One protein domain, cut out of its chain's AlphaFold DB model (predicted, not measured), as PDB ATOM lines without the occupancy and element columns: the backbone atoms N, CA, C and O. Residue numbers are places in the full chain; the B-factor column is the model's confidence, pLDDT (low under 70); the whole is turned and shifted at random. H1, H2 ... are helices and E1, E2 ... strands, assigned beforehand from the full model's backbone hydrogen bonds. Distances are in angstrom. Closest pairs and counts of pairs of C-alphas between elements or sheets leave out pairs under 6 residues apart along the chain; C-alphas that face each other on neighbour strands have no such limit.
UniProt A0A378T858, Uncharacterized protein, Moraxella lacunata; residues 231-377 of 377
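What this domain is: This is residues 231 to 377 of the 377 residues of an uncharacterized protein of Moraxella lacunata (UniProt A0A378T858). One antiparallel sheet of eight strands curls like part of a barrel and folds back on itself, with E7, E6, E5 and E4 in one leaf facing E8, E9 and E10 in the other and E1 as the hinge. The hairpin of E5 and E6 runs on past this body as a long arm, H1 and H2 lie at the opposite end, H3 packs near the bend of E6, and the small hairpin of E2 and E3 is set apart from the sheet. The 147 printed residues hold three named helices and ten named strands, in the order H1 H2 E1 E2 E3 E4 E5 E6 E7 H3 E8 E9 E10, and the class is mostly strand. The sheet's order is E7 E6 E5 E4 E1 E8 E9 E10; the whole is compact, with a radius of gyration of the C-alphas of 15.9 A, and spans 56 by 37 by 26 A.

How they stand to each other: In the twisted sheet, E4 (residues 280 to 283), E5 (287 to 299), E6 (305 to 319) and E7 (325 to 334) form a meander, each strand the antiparallel neighbour of the one before. N 282 and O 289 are 2.9 A apart, N 290 and O 316 2.9 A, and N 315 and O 331 2.8 A. E6 bends by 72 degrees at residue 311 and E7 by 67 degrees at residue 328. E1 (246 to 249) is staggered, pairing with E4 through N 283 and O 248, 3.0 A, and with E8 (350 to 358) through N 247 and O 353, 2.8 A. E8, E9 (361 to 368) and E10 (373 to 375) form a second meander, with N 354 and O 365 at 2.8 A and N 366 and O 374 at 2.8 A. Across the leaves, the closest C-alphas of E7 and E9 are those of Gly 328 and Tyr 362, 4.6 A apart. H1 (233 to 236) is on the sheet over E7, at a height of 8.3 A. H2 (242 to 245) is on the sheet over none of its strands, at a height of 6.6 A. H3 (337 to 345) is on the sheet too; its closest C-alphas to E6 are those of Lys 340 and Glu 311, 6.1 A apart. The hairpin of E2 (261 to 264) and E3 (267 to 270), with N 262 and O 269 at 2.9 A, is apart from E5 and E6. In H3 every O i to N i+4 pair is within hydrogen-bond range; H1 and H2 are too short for such a pair.

Where its parts are: H1 begins at C-alpha 233, (297.204, 223.393, 201.604). E5 measures 38.0 A, E6 36.8 A, E9 22.8 A, E7 21.9 A, E8 21.6 A and H3 12.2 A. E10 ends at C-alpha 375, (281.178, 214.726, 201.710).

The domain as a whole: The C-alphas farthest apart are those of His 239 and Asp 302, at 56.1 A. The printed part has no cut and ends at the chain's last residue, Gln 377. E1 to E2 is a long link of 11 residues. The mean pLDDT of the printed part is 85.6; residue 273, residues 296 to 306 and residue 377 are under 70.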
ATOM      1  N   PRO A 231     295.837 229.072 197.185       87.25
ATOM      2  CA  PRO A 231     297.031 228.226 197.228       87.25
ATOM      3  C   PRO A 231     296.684 226.785 197.631       87.25
ATOM      4  O   PRO A 231     295.638 226.528 198.218       87.25
ATOM      5  N   SER A 232     297.580 225.830 197.376       88.50
ATOM      6  CA  SER A 232     297.428 224.479 197.929       88.50
ATOM      7  C   SER A 232     297.646 224.477 199.446       88.50
ATOM      8  O   SER A 232     298.459 225.248 199.970       88.50
ATOM      9  N   LEU A 233     296.998 223.550 200.159       89.38
ATOM     10  CA  LEU A 233     297.204 223.393 201.604       89.38
ATOM     11  C   LEU A 233     298.672 223.108 201.955       89.38
ATOM     12  O   LEU A 233     299.194 223.638 202.930       89.38
ATOM     13  N   SER A 234     299.361 222.324 201.121       88.12
ATOM     14  CA  SER A 234     300.788 222.015 201.284       88.12
ATOM     15  C   SER A 234     301.701 223.236 201.138       88.12
ATOM     16  O   SER A 234     302.785 223.245 201.712       88.12
ATOM     17  N   SER A 235     301.281 224.259 200.388       88.88
ATOM     18  CA  SER A 235     302.027 225.513 200.243       88.88
ATOM     19  C   SER A 235     301.871 226.400 201.479       88.88
ATOM     20  O   SER A 235     302.843 226.985 201.950       88.88
ATOM     21  N   LEU A 236     300.659 226.458 202.043       87.88
ATOM     22  CA  LEU A 236     300.395 227.198 203.280       87.88
ATOM     23  C   LEU A 236     301.043 226.530 204.501       87.88
ATOM     24  O   LEU A 236     301.624 227.212 205.340       87.88
ATOM     25  N   HIS A 237     300.970 225.197 204.579       90.62
ATOM     26  CA  HIS A 237     301.464 224.406 205.708       90.62
ATOM     27  C   HIS A 237     302.261 223.177 205.228       90.62
ATOM     28  O   HIS A 237     301.728 222.065 205.202       90.62
ATOM     29  N   PRO A 238     303.561 223.328 204.904       89.19
ATOM     30  CA  PRO A 238     304.405 222.231 204.399       89.19
ATOM     31  C   PRO A 238     304.572 221.038 205.354       89.19
ATOM     32  O   PRO A 238     304.950 219.947 204.931       89.19
ATOM     33  N   HIS A 239     304.306 221.239 206.647       88.62
ATOM     34  CA  HIS A 239     304.465 220.241 207.707       88.62
ATOM     35  C   HIS A 239     303.167 220.025 208.499       88.62
ATOM     36  O   HIS A 239     303.212 219.790 209.707       88.62
ATOM     37  N   ILE A 240     302.009 220.151 207.838       88.31
ATOM     38  CA  ILE A 240     300.708 219.964 208.489       88.31
ATOM     39  C   ILE A 240     300.580 218.548 209.064       88.31
ATOM     40  O   ILE A 240     300.849 217.559 208.375       88.31
ATOM     41  N   ARG A 241     300.198 218.435 210.340       85.69
ATOM     42  CA  ARG A 241     300.014 217.132 210.990       85.69
ATOM     43  C   ARG A 241     298.598 216.618 210.726       85.69
ATOM     44  O   ARG A 241     297.686 217.427 210.577       85.69
ATOM     45  N   PRO A 242     298.370 215.293 210.735       84.19
ATOM     46  CA  PRO A 242     297.032 214.728 210.562       84.19
ATOM     47  C   PRO A 242     295.993 215.272 211.552       84.19
ATOM     48  O   PRO A 242     294.862 215.528 211.154       84.19
ATOM     49  N   ASP A 243     296.383 215.506 212.807       82.69
ATOM     50  CA  ASP A 243     295.486 216.072 213.824       82.69
ATOM     51  C   ASP A 243     295.075 217.517 213.497       82.69
ATOM     52  O   ASP A 243     293.966 217.930 213.818       82.69
ATOM     53  N   ASP A 244     295.918 218.279 212.787       85.19
ATOM     54  CA  ASP A 244     295.587 219.643 212.355       85.19
ATOM     55  C   ASP A 244     294.503 219.646 211.253       85.19
ATOM     56  O   ASP A 244     293.868 220.678 211.018       85.19
ATOM     57  N   LEU A 245     294.282 218.498 210.596       92.00
ATOM     58  CA  LEU A 245     293.263 218.284 209.566       92.00
ATOM     59  C   LEU A 245     291.901 217.867 210.137       92.00
ATOM     60  O   LEU A 245     290.941 217.724 209.379       92.00
ATOM     61  N   VAL A 246     291.805 217.659 211.449       95.06
ATOM     62  CA  VAL A 246     290.555 217.355 212.146       95.06
ATOM     63  C   VAL A 246     290.173 218.568 212.988       95.06
ATOM     64  O   VAL A 246     290.887 218.965 213.904       95.06
ATOM     65  N   LEU A 247     289.050 219.195 212.652       96.12
ATOM     66  CA  LEU A 247     288.578 220.425 213.267       96.12
ATOM     67  C   LEU A 247     287.353 220.115 214.128       96.12
ATOM     68  O   LEU A 247     286.290 219.744 213.621       96.12
ATOM     69  N   GLY A 248     287.513 220.290 215.438       93.12
ATOM     70  CA  GLY A 248     286.444 220.117 216.418       93.12
ATOM     71  C   GLY A 248     285.648 221.400 216.652       93.12
ATOM     72  O   GLY A 248     286.055 222.495 216.255       93.12
ATOM     73  N   GLU A 249     284.503 221.259 217.320       88.81
ATOM     74  CA  GLU A 249     283.777 222.398 217.891       88.81
ATOM     75  C   GLU A 249     284.647 223.117 218.944       88.81
ATOM     76  O   GLU A 249     285.492 222.503 219.595       88.81
ATOM     77  N   GLY A 250     284.414 224.416 219.159       78.06
ATOM     78  CA  GLY A 250     285.028 225.146 220.282       78.06
ATOM     79  C   GLY A 250     285.602 226.514 219.939       78.06
ATOM     80  O   GLY A 250     285.970 227.267 220.837       78.06
ATOM     81  N   CYS A 251     285.632 226.878 218.661       85.56
ATOM     82  CA  CYS A 251     285.934 228.241 218.262       85.56
ATOM     83  C   CYS A 251     284.669 229.010 217.903       85.56
ATOM     84  O   CYS A 251     283.712 228.428 217.398       85.56
ATOM     85  N   GLN A 252     284.681 230.322 218.127       84.94
ATOM     86  CA  GLN A 252     283.617 231.233 217.718       84.94
ATOM     87  C   GLN A 252     284.206 232.476 217.072       84.94
ATOM     88  O   GLN A 252     285.264 232.972 217.462       84.94
ATOM     89  N   TRP A 253     283.494 232.977 216.075       86.81
ATOM     90  CA  TRP A 253     283.821 234.233 215.427       86.81
ATOM     91  C   TRP A 253     283.455 235.421 216.299       86.81
ATOM     92  O   TRP A 253     282.454 235.405 217.016       86.81
ATOM     93  N   GLN A 254     284.240 236.485 216.187       87.06
ATOM     94  CA  GLN A 254     283.877 237.769 216.762       87.06
ATOM     95  C   GLN A 254     282.992 238.516 215.768       87.06
ATOM     96  O   GLN A 254     283.349 238.675 214.596       87.06
ATOM     97  N   LYS A 255     281.829 238.973 216.242       79.44
ATOM     98  CA  LYS A 255     280.971 239.865 215.462       79.44
ATOM     99  C   LYS A 255     281.687 241.195 215.255       79.44
ATOM    100  O   LYS A 255     282.305 241.716 216.184       79.44
ATOM    101  N   THR A 256     281.584 241.735 214.049       84.88
ATOM    102  CA  THR A 256     281.979 243.117 213.778       84.88
ATOM    103  C   THR A 256     280.756 244.032 213.843       84.88
ATOM    104  O   THR A 256     279.642 243.591 214.131       84.88
ATOM    105  N   ASP A 257     280.959 245.323 213.604       80.62
ATOM    106  CA  ASP A 257     279.894 246.309 213.421       80.62
ATOM    107  C   ASP A 257     279.080 246.083 212.132       80.62
ATOM    108  O   ASP A 257     277.985 246.627 211.984       80.62
ATOM    109  N   ARG A 258     279.592 245.247 211.223       78.38
ATOM    110  CA  ARG A 258     278.944 244.824 209.983       78.38
ATOM    111  C   ARG A 258     278.473 243.370 210.080       78.38
ATOM    112  O   ARG A 258     279.244 242.479 210.422       78.38
ATOM    113  N   GLN A 259     277.204 243.117 209.755       76.69
ATOM    114  CA  GLN A 259     276.584 241.783 209.870       76.69
ATOM    115  C   GLN A 259     277.166 240.747 208.895       76.69
ATOM    116  O   GLN A 259     277.076 239.548 209.142       76.69
ATOM    117  N   ASP A 260     277.773 241.210 207.805       77.25
ATOM    118  CA  ASP A 260     278.389 240.398 206.759       77.25
ATOM    119  C   ASP A 260     279.891 240.162 206.967       77.25
ATOM    120  O   ASP A 260     280.510 239.421 206.198       77.25
ATOM    121  N   ILE A 261     280.488 240.782 207.994       86.62
ATOM    122  CA  ILE A 261     281.912 240.662 208.300       86.62
ATOM    123  C   ILE A 261     282.117 239.979 209.648       86.62
ATOM    124  O   ILE A 261     281.627 240.422 210.690       86.62
ATOM    125  N   TYR A 262     282.945 238.940 209.632       88.56
ATOM    126  CA  TYR A 262     283.320 238.180 210.815       88.56
ATOM    127  C   TYR A 262     284.822 238.259 211.038       88.56
ATOM    128  O   TYR A 262     285.609 238.234 210.089       88.56
ATOM    129  N   GLN A 263     285.221 238.365 212.303       91.81
ATOM    130  CA  GLN A 263     286.618 238.479 212.696       91.81
ATOM    131  C   GLN A 263     287.115 237.195 213.362       91.81
ATOM    132  O   GLN A 263     286.466 236.637 214.253       91.81
ATOM    133  N   TRP A 264     288.314 236.776 212.957       89.94
ATOM    134  CA  TRP A 264     289.050 235.670 213.545       89.94
ATOM    135  C   TRP A 264     290.487 236.076 213.845       89.94
ATOM    136  O   TRP A 264     291.253 236.425 212.945       89.94
ATOM    137  N   GLY A 265     290.875 236.018 215.119       89.75
ATOM    138  CA  GLY A 265     292.163 236.557 215.541       89.75
ATOM    139  C   GLY A 265     292.285 238.012 215.086       89.75
ATOM    140  O   GLY A 265     291.514 238.865 215.523       89.75
ATOM    141  N   LYS A 266     293.238 238.284 214.188       91.75
ATOM    142  CA  LYS A 266     293.421 239.612 213.588       91.75
ATOM    143  C   LYS A 266     292.825 239.749 212.189       91.75
ATOM    144  O   LYS A 266     292.696 240.882 211.743       91.75
ATOM    145  N   ALA A 267     292.495 238.653 211.511       94.12
ATOM    146  CA  ALA A 267     291.970 238.650 210.150       94.12
ATOM    147  C   ALA A 267     290.436 238.750 210.135       94.12
ATOM    148  O   ALA A 267     289.762 238.518 211.143       94.12
ATOM    149  N   ARG A 268     289.877 239.121 208.983       93.62
ATOM    150  CA  ARG A 268     288.434 239.259 208.759       93.62
ATOM    151  C   ARG A 268     288.012 238.577 207.468       93.62
ATOM    152  O   ARG A 268     288.782 238.522 206.516       93.62
ATOM    153  N   ILE A 269     286.775 238.109 207.427       90.12
ATOM    154  CA  ILE A 269     286.135 237.599 206.217       90.12
ATOM    155  C   ILE A 269     284.823 238.342 205.991       90.12
ATOM    156  O   ILE A 269     284.056 238.549 206.928       90.12
ATOM    157  N   ASN A 270     284.595 238.764 204.753       86.50
ATOM    158  CA  ASN A 270     283.379 239.419 204.299       86.50
ATOM    159  C   ASN A 270     282.609 238.462 203.378       86.50
ATOM    160  O   ASN A 270     283.080 238.121 202.287       86.50
ATOM    161  N   TRP A 271     281.407 238.077 203.812       79.81
ATOM    162  CA  TRP A 271     280.477 237.192 203.098       79.81
ATOM    163  C   TRP A 271     279.555 237.946 202.132       79.81
ATOM    164  O   TRP A 271     278.429 237.532 201.860       79.81
ATOM    165  N   GLN A 272     280.051 239.049 201.574       72.50
ATOM    166  CA  GLN A 272     279.434 239.816 200.492       72.50
ATOM    167  C   GLN A 272     278.037 240.352 200.822       72.50
ATOM    168  O   GLN A 272     277.104 240.205 200.027       72.50
ATOM    169  N   GLY A 273     277.871 240.943 202.004       65.44
ATOM    170  CA  GLY A 273     276.567 241.446 202.432       65.44
ATOM    171  C   GLY A 273     275.623 240.399 203.008       65.44
ATOM    172  O   GLY A 273     274.462 240.717 203.252       65.44
ATOM    173  N   ARG A 274     276.072 239.151 203.198       70.50
ATOM    174  CA  ARG A 274     275.239 238.085 203.766       70.50
ATOM    175  C   ARG A 274     275.625 237.798 205.207       70.50
ATOM    176  O   ARG A 274     276.768 237.455 205.499       70.50
ATOM    177  N   GLU A 275     274.640 237.872 206.091       75.50
ATOM    178  CA  GLU A 275     274.741 237.252 207.406       75.50
ATOM    179  C   GLU A 275     274.611 235.730 207.242       75.50
ATOM    180  O   GLU A 275     273.665 235.238 206.622       75.50
ATOM    181  N   LEU A 276     275.553 234.973 207.800       78.06
ATOM    182  CA  LEU A 276     275.471 233.518 207.846       78.06
ATOM    183  C   LEU A 276     274.620 233.079 209.041       78.06
ATOM    184  O   LEU A 276     275.102 232.998 210.176       78.06
ATOM    185  N   LYS A 277     273.348 232.770 208.790       75.06
ATOM    186  CA  LYS A 277     272.475 232.169 209.807       75.06
ATOM    187  C   LYS A 277     272.774 230.680 209.965       75.06
ATOM    188  O   LYS A 277     273.182 230.012 209.020       75.06
ATOM    189  N   HIS A 278     272.586 230.161 211.179       79.38
ATOM    190  CA  HIS A 278     272.881 228.765 211.538       79.38
ATOM    191  C   HIS A 278     274.337 228.329 211.275       79.38
ATOM    192  O   HIS A 278     274.619 227.135 211.183       79.38
ATOM    193  N   ALA A 279     275.269 229.280 211.174       87.00
ATOM    194  CA  ALA A 279     276.676 228.965 210.994       87.00
ATOM    195  C   ALA A 279     277.271 228.334 212.257       87.00
ATOM    196  O   ALA A 279     277.064 228.810 213.376       87.00
ATOM    197  N   LYS A 280     278.060 227.281 212.060       90.62
ATOM    198  CA  LYS A 280     278.882 226.641 213.082       90.62
ATOM    199  C   LYS A 280     280.344 226.716 212.692       90.62
ATOM    200  O   LYS A 280     280.701 226.539 211.530       90.62
ATOM    201  N   THR A 281     281.187 226.964 213.680       93.00
ATOM    202  CA  THR A 281     282.620 227.165 213.488       93.00
ATOM    203  C   THR A 281     283.415 226.059 214.159       93.00
ATOM    204  O   THR A 281     283.138 225.674 215.295       93.00
ATOM    205  N   PHE A 282     284.424 225.575 213.446       95.19
ATOM    206  CA  PHE A 282     285.285 224.473 213.853       95.19
ATOM    207  C   PHE A 282     286.735 224.903 213.722       95.19
ATOM    208  O   PHE A 282     287.053 225.768 212.905       95.19
ATOM    209  N   CYS A 283     287.631 224.325 214.511       94.38
ATOM    210  CA  CYS A 283     289.038 224.693 214.438       94.38
ATOM    211  C   CYS A 283     289.989 223.601 214.901       94.38
ATOM    212  O   CYS A 283     289.632 222.719 215.679       94.38
ATOM    213  N   SER A 284     291.224 223.734 214.434       93.62
ATOM    214  CA  SER A 284     292.413 223.077 214.963       93.62
ATOM    215  C   SER A 284     293.442 224.143 215.362       93.62
ATOM    216  O   SER A 284     293.128 225.341 215.455       93.62
ATOM    217  N   ASP A 285     294.692 223.745 215.587       90.31
ATOM    218  CA  ASP A 285     295.793 224.686 215.800       90.31
ATOM    219  C   ASP A 285     296.091 225.530 214.553       90.31
ATOM    220  O   ASP A 285     296.533 226.672 214.687       90.31
ATOM    221  N   LYS A 286     295.828 224.997 213.352       92.38
ATOM    222  CA  LYS A 286     296.232 225.601 212.069       92.38
ATOM    223  C   LYS A 286     295.085 226.025 211.173       92.38
ATOM    224  O   LYS A 286     295.265 226.940 210.377       92.38
ATOM    225  N   LEU A 287     293.920 225.400 211.311       93.94
ATOM    226  CA  LEU A 287     292.793 225.622 210.416       93.94
ATOM    227  C   LEU A 287     291.555 226.098 211.176       93.94
ATOM    228  O   LEU A 287     291.369 225.815 212.363       93.94
ATOM    229  N   VAL A 288     290.692 226.811 210.461       94.25
ATOM    230  CA  VAL A 288     289.328 227.139 210.874       94.25
ATOM    231  C   VAL A 288     288.369 226.737 209.765       94.25
ATOM    232  O   VAL A 288     288.667 226.932 208.592       94.25
ATOM    233  N   ALA A 289     287.212 226.197 210.127       93.69
ATOM    234  CA  ALA A 289     286.138 225.905 209.196       93.69
ATOM    235  C   ALA A 289     284.822 226.525 209.643       93.69
ATOM    236  O   ALA A 289     284.582 226.761 210.829       93.69
ATOM    237  N   VAL A 290     283.964 226.759 208.660       92.00
ATOM    238  CA  VAL A 290     282.647 227.365 208.820       92.00
ATOM    239  C   VAL A 290     281.677 226.499 208.067       92.00
ATOM    240  O   VAL A 290     281.767 226.417 206.844       92.00
ATOM    241  N   ALA A 291     280.772 225.863 208.791       91.31
ATOM    242  CA  ALA A 291     279.673 225.123 208.211       91.31
ATOM    243  C   ALA A 291     278.395 225.952 208.320       91.31
ATOM    244  O   ALA A 291     278.095 226.467 209.394       91.31
ATOM    245  N   TYR A 292     277.641 226.087 207.238       88.44
ATOM    246  CA  TYR A 292     276.380 226.823 207.225       88.44
ATOM    247  C   TYR A 292     275.422 226.242 206.185       88.44
ATOM    248  O   TYR A 292     275.819 225.494 205.288       88.44
ATOM    249  N   LEU A 293     274.145 226.587 206.320       86.38
ATOM    250  CA  LEU A 293     273.121 226.286 205.326       86.38
ATOM    251  C   LEU A 293     272.883 227.532 204.476       86.38
ATOM    252  O   LEU A 293     272.860 228.649 204.998       86.38
ATOM    253  N   LEU A 294     272.724 227.357 203.165       76.75
ATOM    254  CA  LEU A 294     272.436 228.482 202.281       76.75
ATOM    255  C   LEU A 294     271.003 228.966 202.519       76.75
ATOM    256  O   LEU A 294     270.050 228.224 202.307       76.75
ATOM    257  N   GLU A 295     270.838 230.227 202.905       74.50
ATOM    258  CA  GLU A 295     269.541 230.891 202.809       74.50
ATOM    259  C   GLU A 295     269.363 231.435 201.389       74.50
ATOM    260  O   GLU A 295     270.266 232.068 200.841       74.50
ATOM    261  N   ARG A 296     268.191 231.214 200.795       69.06
ATOM    262  CA  ARG A 296     267.793 231.841 199.534       69.06
ATOM    263  C   ARG A 296     266.447 232.523 199.700       69.06
ATOM    264  O   ARG A 296     265.613 232.094 200.495       69.06
ATOM    265  N   ASP A 297     266.227 233.564 198.920       64.62
ATOM    266  CA  ASP A 297     264.919 234.189 198.842       64.62
ATOM    267  C   ASP A 297     264.072 233.456 197.791       64.62
ATOM    268  O   ASP A 297     264.502 233.254 196.653       64.62
ATOM    269  N   GLU A 298     262.879 233.017 198.185       63.81
ATOM    270  CA  GLU A 298     261.928 232.302 197.335       63.81
ATOM    271  C   GLU A 298     260.588 233.046 197.309       63.81
ATOM    272  O   GLU A 298     260.114 233.560 198.327       63.81
ATOM    273  N   VAL A 299     259.976 233.127 196.126       59.81
ATOM    274  CA  VAL A 299     258.661 233.749 195.949       59.81
ATOM    275  C   VAL A 299     257.597 232.684 196.157       59.81
ATOM    276  O   VAL A 299     257.446 231.780 195.334       59.81
ATOM    277  N   GLY A 300     256.851 232.802 197.254       60.94
ATOM    278  CA  GLY A 300     255.729 231.919 197.540       60.94
ATOM    279  C   GLY A 300     254.599 232.060 196.516       60.94
ATOM    280  O   GLY A 300     254.510 233.034 195.763       60.94
ATOM    281  N   SER A 301     253.671 231.102 196.513       64.44
ATOM    282  CA  SER A 301     252.457 231.150 195.680       64.44
ATOM    283  C   SER A 301     251.558 232.364 195.975       64.44
ATOM    284  O   SER A 301     250.771 232.776 195.125       64.44
ATOM    285  N   ASP A 302     251.720 232.978 197.147       67.75
ATOM    286  CA  ASP A 302     251.097 234.231 197.586       67.75
ATOM    287  C   ASP A 302     251.828 235.496 197.088       67.75
ATOM    288  O   ASP A 302     251.455 236.611 197.458       67.75
ATOM    289  N   LYS A 303     252.861 235.336 196.246       63.00
ATOM    290  CA  LYS A 303     253.776 236.388 195.768       63.00
ATOM    291  C   LYS A 303     254.541 237.102 196.886       63.00
ATOM    292  O   LYS A 303     255.149 238.145 196.634       63.00
ATOM    293  N   GLN A 304     254.528 236.559 198.102       57.34
ATOM    294  CA  GLN A 304     255.335 237.073 199.194       57.34
ATOM    295  C   GLN A 304     256.728 236.472 199.111       57.34
ATOM    296  O   GLN A 304     256.903 235.272 198.883       57.34
ATOM    297  N   LEU A 305     257.724 237.328 199.306       57.91
ATOM    298  CA  LEU A 305     259.099 236.891 199.428       57.91
ATOM    299  C   LEU A 305     259.281 236.238 200.795       57.91
ATOM    300  O   LEU A 305     258.951 236.831 201.825       57.91
ATOM    301  N   ARG A 306     259.811 235.021 200.807       65.69
ATOM    302  CA  ARG A 306     260.170 234.320 202.034       65.69
ATOM    303  C   ARG A 306     261.604 233.851 201.918       65.69
ATOM    304  O   ARG A 306     262.004 233.300 200.896       65.69
ATOM    305  N   ARG A 307     262.369 234.052 202.985       71.00
ATOM    306  CA  ARG A 307     263.699 233.468 203.085       71.00
ATOM    307  C   ARG A 307     263.549 232.007 203.482       71.00
ATOM    308  O   ARG A 307     262.959 231.712 204.520       71.00
ATOM    309  N   VAL A 308     264.037 231.114 202.635       75.62
ATOM    310  CA  VAL A 308     264.010 229.667 202.850       75.62
ATOM    311  C   VAL A 308     265.430 229.140 202.973       75.62
ATOM    312  O   VAL A 308     266.371 229.695 202.406       75.62
ATOM    313  N   ILE A 309     265.580 228.060 203.730       81.69
ATOM    314  CA  ILE A 309     266.853 227.366 203.891       81.69
ATOM    315  C   ILE A 309     266.934 226.302 202.795       81.69
ATOM    316  O   ILE A 309     266.062 225.439 202.696       81.69
ATOM    317  N   ASP A 310     267.952 226.412 201.947       78.94
ATOM    318  CA  ASP A 310     268.243 225.474 200.867       78.94
ATOM    319  C   ASP A 310     268.690 224.120 201.447       78.94
ATOM    320  O   ASP A 310     269.216 224.027 202.558       78.94
ATOM    321  N   GLU A 311     268.520 223.052 200.676       85.69
ATOM    322  CA  GLU A 311     268.914 221.684 201.039       85.69
ATOM    323  C   GLU A 311     270.399 221.443 200.775       85.69
ATOM    324  O   GLU A 311     270.807 220.360 200.371       85.69
ATOM    325  N   ARG A 312     271.222 222.469 200.992       86.06
ATOM    326  CA  ARG A 312     272.657 222.433 200.740       86.06
ATOM    327  C   ARG A 312     273.427 222.767 201.999       86.06
ATOM    328  O   ARG A 312     273.263 223.843 202.576       86.06
ATOM    329  N   LEU A 313     274.286 221.832 202.397       88.50
ATOM    330  CA  LEU A 313     275.290 222.053 203.424       88.50
ATOM    331  C   LEU A 313     276.556 222.586 202.765       88.50
ATOM    332  O   LEU A 313     277.088 221.958 201.846       88.50
ATOM    333  N   LEU A 314     277.037 223.718 203.271       89.25
ATOM    334  CA  LEU A 314     278.268 224.346 202.823       89.25
ATOM    335  C   LEU A 314     279.283 224.343 203.952       89.25
ATOM    336  O   LEU A 314     278.947 224.675 205.089       89.25
ATOM    337  N   VAL A 315     280.527 224.002 203.635       91.38
ATOM    338  CA  VAL A 315     281.667 224.142 204.538       91.38
ATOM    339  C   VAL A 315     282.788 224.842 203.795       91.38
ATOM    340  O   VAL A 315     283.135 224.439 202.694       91.38
ATOM    341  N   ASN A 316     283.382 225.863 204.403       90.94
ATOM    342  CA  ASN A 316     284.609 226.481 203.902       90.94
ATOM    343  C   ASN A 316     285.684 226.402 204.980       90.94
ATOM    344  O   ASN A 316     285.392 226.641 206.154       90.94
ATOM    345  N   VAL A 317     286.904 226.060 204.582       92.88
ATOM    346  CA  VAL A 317     288.062 225.870 205.454       92.88
ATOM    347  C   VAL A 317     289.151 226.857 205.060       92.88
ATOM    348  O   VAL A 317     289.442 227.070 203.884       92.88
ATOM    349  N   PHE A 318     289.766 227.455 206.069       92.44
ATOM    350  CA  PHE A 318     290.733 228.523 205.919       92.44
ATOM    351  C   PHE A 318     291.946 228.278 206.805       92.44
ATOM    352  O   PHE A 318     291.863 227.629 207.854       92.44
ATOM    353  N   ASP A 319     293.063 228.875 206.409       93.06
ATOM    354  CA  ASP A 319     294.174 229.111 207.316       93.06
ATOM    355  C   ASP A 319     293.716 229.940 208.527       93.06
ATOM    356  O   ASP A 319     293.065 230.977 208.387       93.06
ATOM    357  N   LYS A 320     294.063 229.495 209.733       91.69
ATOM    358  CA  LYS A 320     293.594 230.111 210.979       91.69
ATOM    359  C   LYS A 320     294.160 231.512 211.206       91.69
ATOM    360  O   LYS A 320     293.517 232.308 211.882       91.69
ATOM    361  N   GLU A 321     295.355 231.821 210.713       89.69
ATOM    362  CA  GLU A 321     296.007 233.108 210.992       89.69
ATOM    363  C   GLU A 321     295.579 234.194 210.006       89.69
ATOM    364  O   GLU A 321     295.327 235.336 210.396       89.69
ATOM    365  N   THR A 322     295.486 233.831 208.730       90.81
ATOM    366  CA  THR A 322     295.271 234.765 207.621       90.81
ATOM    367  C   THR A 322     293.867 234.710 207.037       90.81
ATOM    368  O   THR A 322     293.516 235.599 206.269       90.81
ATOM    369  N   LEU A 323     293.073 233.686 207.380       92.75
ATOM    370  CA  LEU A 323     291.816 233.326 206.715       92.75
ATOM    371  C   LEU A 323     291.966 233.059 205.208       92.75
ATOM    372  O   LEU A 323     290.975 233.049 204.482       92.75
ATOM    373  N   THR A 324     293.189 232.817 204.724       91.12
ATOM    374  CA  THR A 324     293.423 232.443 203.325       91.12
ATOM    375  C   THR A 324     292.758 231.087 203.056       91.12
ATOM    376  O   THR A 324     293.062 230.123 203.768       91.12
ATOM    377  N   PRO A 325     291.856 230.977 202.066       90.38
ATOM    378  CA  PRO A 325     291.322 229.685 201.652       90.38
ATOM    379  C   PRO A 325     292.393 228.884 200.914       90.38
ATOM    380  O   PRO A 325     293.379 229.439 200.429       90.38
ATOM    381  N   PHE A 326     292.189 227.582 200.784       88.56
ATOM    382  CA  PHE A 326     293.076 226.726 200.007       88.56
ATOM    383  C   PHE A 326     292.293 225.822 199.063       88.56
ATOM    384  O   PHE A 326     291.105 225.568 199.258       88.56
ATOM    385  N   ASP A 327     292.978 225.357 198.028       85.12
ATOM    386  CA  ASP A 327     292.416 224.449 197.032       85.12
ATOM    387  C   ASP A 327     291.933 223.136 197.681       85.12
ATOM    388  O   ASP A 327     292.648 222.534 198.489       85.12
ATOM    389  N   GLY A 328     290.698 222.730 197.376       83.75
ATOM    390  CA  GLY A 328     290.000 221.613 198.032       83.75
ATOM    391  C   GLY A 328     289.519 221.883 199.469       83.75
ATOM    392  O   GLY A 328     289.006 220.983 200.133       83.75
ATOM    393  N   GLY A 329     289.668 223.111 199.979       89.06
ATOM    394  CA  GLY A 329     289.257 223.531 201.323       89.06
ATOM    395  C   GLY A 329     287.769 223.856 201.465       89.06
ATOM    396  O   GLY A 329     287.419 224.786 202.187       89.06
ATOM    397  N   TYR A 330     286.880 223.141 200.778       89.81
ATOM    398  CA  TYR A 330     285.440 223.391 200.831       89.81
ATOM    399  C   TYR A 330     284.607 222.113 200.647       89.81
ATOM    400  O   TYR A 330     285.100 221.083 200.191       89.81
ATOM    401  N   LEU A 331     283.329 222.199 201.011       89.44
ATOM    402  CA  LEU A 331     282.286 221.207 200.764       89.44
ATOM    403  C   LEU A 331     281.013 221.947 200.357       89.44
ATOM    404  O   LEU A 331     280.528 222.764 201.128       89.44
ATOM    405  N   GLU A 332     280.432 221.601 199.212       88.56
ATOM    406  CA  GLU A 332     279.026 221.875 198.909       88.56
ATOM    407  C   GLU A 332     278.361 220.559 198.529       88.56
ATOM    408  O   GLU A 332     278.855 219.828 197.672       88.56
ATOM    409  N   THR A 333     277.245 220.241 199.175       87.88
ATOM    410  CA  THR A 333     276.497 219.018 198.886       87.88
ATOM    411  C   THR A 333     275.032 219.177 199.230       87.88
ATOM    412  O   THR A 333     274.676 219.836 200.212       87.88
ATOM    413  N   TYR A 334     274.190 218.510 198.446       88.31
ATOM    414  CA  TYR A 334     272.790 218.340 198.792       88.31
ATOM    415  C   TYR A 334     272.655 217.419 200.004       88.31
ATOM    416  O   TYR A 334     273.410 216.454 200.161       88.31
ATOM    417  N   ILE A 335     271.699 217.739 200.868       89.56
ATOM    418  CA  ILE A 335     271.355 216.978 202.063       89.56
ATOM    419  C   ILE A 335     269.865 216.643 202.067       89.56
ATOM    420  O   ILE A 335     269.045 217.396 201.553       89.56
ATOM    421  N   GLU A 336     269.511 215.502 202.657       90.62
ATOM    422  CA  GLU A 336     268.115 215.071 202.800       90.62
ATOM    423  C   GLU A 336     267.292 216.098 203.600       90.62
ATOM    424  O   GLU A 336     267.809 216.733 204.524       90.62
ATOM    425  N   HIS A 337     265.994 216.214 203.298       89.94
ATOM    426  CA  HIS A 337     265.088 217.163 203.961       89.94
ATOM    427  C   HIS A 337     265.101 217.022 205.494       89.94
ATOM    428  O   HIS A 337     265.256 218.014 206.203       89.94
ATOM    429  N   ASP A 338     265.033 215.790 206.009       90.75
ATOM    430  CA  ASP A 338     265.074 215.514 207.453       90.75
ATOM    431  C   ASP A 338     266.403 215.952 208.091       90.75
ATOM    432  O   ASP A 338     266.448 216.366 209.252       90.75
ATOM    433  N   LEU A 339     267.502 215.880 207.331       91.00
ATOM    434  CA  LEU A 339     268.818 216.311 207.792       91.00
ATOM    435  C   LEU A 339     268.901 217.832 207.883       91.00
ATOM    436  O   LEU A 339     269.399 218.353 208.880       91.00
ATOM    437  N   LYS A 340     268.388 218.535 206.869       91.56
ATOM    438  CA  LYS A 340     268.243 219.994 206.882       91.56
ATOM    439  C   LYS A 340     267.411 220.426 208.086       91.56
ATOM    440  O   LYS A 340     267.888 221.231 208.881       91.56
ATOM    441  N   ASP A 341     266.215 219.868 208.259       91.69
ATOM    442  CA  ASP A 341     265.320 220.241 209.359       91.69
ATOM    443  C   ASP A 341     265.968 219.981 210.722       91.69
ATOM    444  O   ASP A 341     265.888 220.819 211.623       91.69
ATOM    445  N   GLY A 342     266.684 218.861 210.859       92.12
ATOM    446  CA  GLY A 342     267.426 218.543 212.073       92.12
ATOM    447  C   GLY A 342     268.572 219.515 212.369       92.12
ATOM    448  O   GLY A 342     268.752 219.906 213.523       92.12
ATOM    449  N   LEU A 343     269.318 219.948 211.347       91.31
ATOM    450  CA  LEU A 343     270.376 220.959 211.482       91.31
ATOM    451  C   LEU A 343     269.807 222.338 211.849       91.31
ATOM    452  O   LEU A 343     270.366 223.026 212.702       91.31
ATOM    453  N   VAL A 344     268.682 222.731 211.245       90.50
ATOM    454  CA  VAL A 344     267.993 224.001 211.535       90.50
ATOM    455  C   VAL A 344     267.441 224.016 212.960       90.50
ATOM    456  O   VAL A 344     267.605 225.006 213.674       90.50
ATOM    457  N   ALA A 345     266.819 222.915 213.389       91.19
ATOM    458  CA  ALA A 345     266.258 222.764 214.729       91.19
ATOM    459  C   ALA A 345     267.318 222.510 215.818       91.19
ATOM    460  O   ALA A 345     266.996 222.569 217.005       91.19
ATOM    461  N   GLY A 346     268.564 222.201 215.440       89.56
ATOM    462  CA  GLY A 346     269.637 221.832 216.367       89.56
ATOM    463  C   GLY A 346     269.476 220.441 216.994       89.56
ATOM    464  O   GLY A 346     270.116 220.142 217.997       89.56
ATOM    465  N   THR A 347     268.620 219.580 216.434       93.88
ATOM    466  CA  THR A 347     268.498 218.173 216.856       93.88
ATOM    467  C   THR A 347     269.571 217.294 216.214       93.88
ATOM    468  O   THR A 347     269.917 216.241 216.752       93.88
ATOM    469  N   ILE A 348     270.133 217.743 215.088       92.00
ATOM    470  CA  ILE A 348     271.342 217.193 214.481       92.00
ATOM    471  C   ILE A 348     272.423 218.268 214.519       92.00
ATOM    472  O   ILE A 348     272.192 219.413 214.142       92.00
ATOM    473  N   ASP A 349     273.627 217.880 214.928       91.81
ATOM    474  CA  ASP A 349     274.792 218.755 214.936       91.81
ATOM    475  C   ASP A 349     275.860 218.232 213.986       91.81
ATOM    476  O   ASP A 349     276.049 217.024 213.853       91.81
ATOM    477  N   ILE A 350     276.638 219.144 213.413       93.94
ATOM    478  CA  ILE A 350     277.953 218.822 212.861       93.94
ATOM    479  C   ILE A 350     278.926 218.783 214.037       93.94
ATOM    480  O   ILE A 350     279.049 219.779 214.743       93.94
ATOM    481  N   LYS A 351     279.576 217.638 214.257       93.44
ATOM    482  CA  LYS A 351     280.492 217.412 215.385       93.44
ATOM    483  C   LYS A 351     281.947 217.675 215.030       93.44
ATOM    484  O   LYS A 351     282.732 218.066 215.888       93.44
ATOM    485  N   GLU A 352     282.303 217.429 213.778       94.94
ATOM    486  CA  GLU A 352     283.679 217.496 213.310       94.94
ATOM    487  C   GLU A 352     283.698 217.815 211.819       94.94
ATOM    488  O   GLU A 352     282.878 217.298 211.051       94.94
ATOM    489  N   ILE A 353     284.661 218.642 211.423       96.94
ATOM    490  CA  ILE A 353     285.047 218.842 210.030       96.94
ATOM    491  C   ILE A 353     286.429 218.230 209.838       96.94
ATOM    492  O   ILE A 353     287.371 218.590 210.536       96.94
ATOM    493  N   LYS A 354     286.571 217.326 208.873       95.38
ATOM    494  CA  LYS A 354     287.846 216.710 208.517       95.38
ATOM    495  C   LYS A 354     288.260 217.124 207.114       95.38
ATOM    496  O   LYS A 354     287.471 217.033 206.179       95.38
ATOM    497  N   VAL A 355     289.519 217.511 206.964       93.88
ATOM    498  CA  VAL A 355     290.180 217.691 205.672       93.88
ATOM    499  C   VAL A 355     290.957 216.413 205.370       93.88
ATOM    500  O   VAL A 355     291.905 216.058 206.062       93.88
ATOM    501  N   ALA A 356     290.541 215.661 204.362       88.88
ATOM    502  CA  ALA A 356     291.196 214.424 203.964       88.88
ATOM    503  C   ALA A 356     291.896 214.614 202.621       88.88
ATOM    504  O   ALA A 356     291.343 215.223 201.712       88.88
ATOM    505  N   LYS A 357     293.102 214.063 202.483       83.19
ATOM    506  CA  LYS A 357     293.757 213.953 201.181       83.19
ATOM    507  C   LYS A 357     293.266 212.677 200.488       83.19
ATOM    508  O   LYS A 357     293.372 211.599 201.072       83.19
ATOM    509  N   SER A 358     292.723 212.811 199.283       74.94
ATOM    510  CA  SER A 358     292.350 211.720 198.382       74.94
ATOM    511  C   SER A 358     293.153 211.898 197.101       74.94
ATOM    512  O   SER A 358     292.936 212.865 196.378       74.94
ATOM    513  N   ASP A 359     294.096 210.994 196.844       76.25
ATOM    514  CA  ASP A 359     295.072 211.120 195.755       76.25
ATOM    515  C   ASP A 359     295.819 212.465 195.811       76.25
ATOM    516  O   ASP A 359     296.443 212.773 196.830       76.25
ATOM    517  N   ASP A 360     295.752 213.274 194.753       70.75
ATOM    518  CA  ASP A 360     296.385 214.595 194.679       70.75
ATOM    519  C   ASP A 360     295.477 215.745 195.156       70.75
ATOM    520  O   ASP A 360     295.904 216.901 195.162       70.75
ATOM    521  N   GLU A 361     294.264 215.446 195.630       77.88
ATOM    522  CA  GLU A 361     293.258 216.442 196.013       77.88
ATOM    523  C   GLU A 361     292.949 216.423 197.516       77.88
ATOM    524  O   GLU A 361     292.975 215.386 198.182       77.88
ATOM    525  N   TYR A 362     292.611 217.591 198.065       85.94
ATOM    526  CA  TYR A 362     292.026 217.696 199.401       85.94
ATOM    527  C   TYR A 362     290.504 217.712 199.301       85.94
ATOM    528  O   TYR A 362     289.935 218.286 198.378       85.94
ATOM    529  N   ARG A 363     289.843 217.074 200.266       88.75
ATOM    530  CA  ARG A 363     288.386 217.004 200.370       88.75
ATOM    531  C   ARG A 363     287.948 217.317 201.785       88.75
ATOM    532  O   ARG A 363     288.574 216.867 202.748       88.75
ATOM    533  N   VAL A 364     286.847 218.042 201.909       92.94
ATOM    534  CA  VAL A 364     286.230 218.349 203.198       92.94
ATOM    535  C   VAL A 364     285.093 217.377 203.475       92.94
ATOM    536  O   VAL A 364     284.255 217.090 202.621       92.94
ATOM    537  N   ILE A 365     285.084 216.862 204.698       94.56
ATOM    538  CA  ILE A 365     284.153 215.854 205.183       94.56
ATOM    539  C   ILE A 365     283.534 216.376 206.481       94.56
ATOM    540  O   ILE A 365     284.254 216.755 207.402       94.56
ATOM    541  N   ALA A 366     282.208 216.375 206.577       95.06
ATOM    542  CA  ALA A 366     281.473 216.756 207.778       95.06
ATOM    543  C   ALA A 366     280.891 215.516 208.469       95.06
ATOM    544  O   ALA A 366     280.138 214.749 207.866       95.06
ATOM    545  N   LYS A 367     281.209 215.325 209.751       95.50
ATOM    546  CA  LYS A 367     280.655 214.244 210.574       95.50
ATOM    547  C   LYS A 367     279.518 214.769 211.438       95.50
ATOM    548  O   LYS A 367     279.675 215.762 212.150       95.50
ATOM    549  N   LEU A 368     278.386 214.080 211.406       94.31
ATOM    550  CA  LEU A 368     277.165 214.490 212.095       94.31
ATOM    551  C   LEU A 368     276.952 213.720 213.403       94.31
ATOM    552  O   LEU A 368     277.461 212.614 213.590       94.31
ATOM    553  N   SER A 369     276.156 214.289 214.309       93.31
ATOM    554  CA  SER A 369     275.832 213.707 215.620       93.31
ATOM    555  C   SER A 369     275.082 212.377 215.537       93.31
ATOM    556  O   SER A 369     275.181 211.561 216.449       93.31
ATOM    557  N   ASN A 370     274.380 212.128 214.431       89.69
ATOM    558  CA  ASN A 370     273.699 210.863 214.147       89.69
ATOM    559  C   ASN A 370     274.630 209.785 213.549       89.69
ATOM    560  O   ASN A 370     274.157 208.734 213.124       89.69
ATOM    561  N   GLY A 371     275.939 210.048 213.470       89.31
ATOM    562  CA  GLY A 371     276.941 209.132 212.926       89.31
ATOM    563  C   GLY A 371     277.068 209.148 211.399       89.31
ATOM    564  O   GLY A 371     278.026 208.573 210.880       89.31
ATOM    565  N   LYS A 372     276.167 209.825 210.667       90.75
ATOM    566  CA  LYS A 372     276.312 210.010 209.217       90.75
ATOM    567  C   LYS A 372     277.519 210.906 208.917       90.75
ATOM    568  O   LYS A 372     277.864 211.807 209.681       90.75
ATOM    569  N   THR A 373     278.138 210.652 207.772       92.44
ATOM    570  CA  THR A 373     279.218 211.470 207.221       92.44
ATOM    571  C   THR A 373     278.761 212.047 205.893       92.44
ATOM    572  O   THR A 373     278.177 211.333 205.078       92.44
ATOM    573  N   VAL A 374     279.009 213.336 205.699       91.06
ATOM    574  CA  VAL A 374     278.633 214.092 204.511       91.06
ATOM    575  C   VAL A 374     279.912 214.581 203.835       91.06
ATOM    576  O   VAL A 374     280.789 215.141 204.486       91.06
ATOM    577  N   GLN A 375     280.032 214.343 202.535       87.12
ATOM    578  CA  GLN A 375     281.178 214.726 201.710       87.12
ATOM    579  C   GLN A 375     280.698 215.006 200.285       87.12
ATOM    580  O   GLN A 375     279.570 214.641 199.948       87.12
ATOM    581  N   TYR A 376     281.541 215.638 199.467       76.12
ATOM    582  CA  TYR A 376     281.235 215.896 198.060       76.12
ATOM    583  C   TYR A 376     280.954 214.564 197.346       76.12
ATOM    584  O   TYR A 376     281.733 213.616 197.508       76.12
ATOM    585  N   GLN A 377     279.824 214.484 196.637       57.34
ATOM    586  CA  GLN A 377     279.394 213.285 195.907       57.34
ATOM    587  C   GLN A 377     280.005 213.217 194.513       57.34
ATOM    588  O   GLN A 377     279.983 214.251 193.808       57.34
TER     589      GLN A 377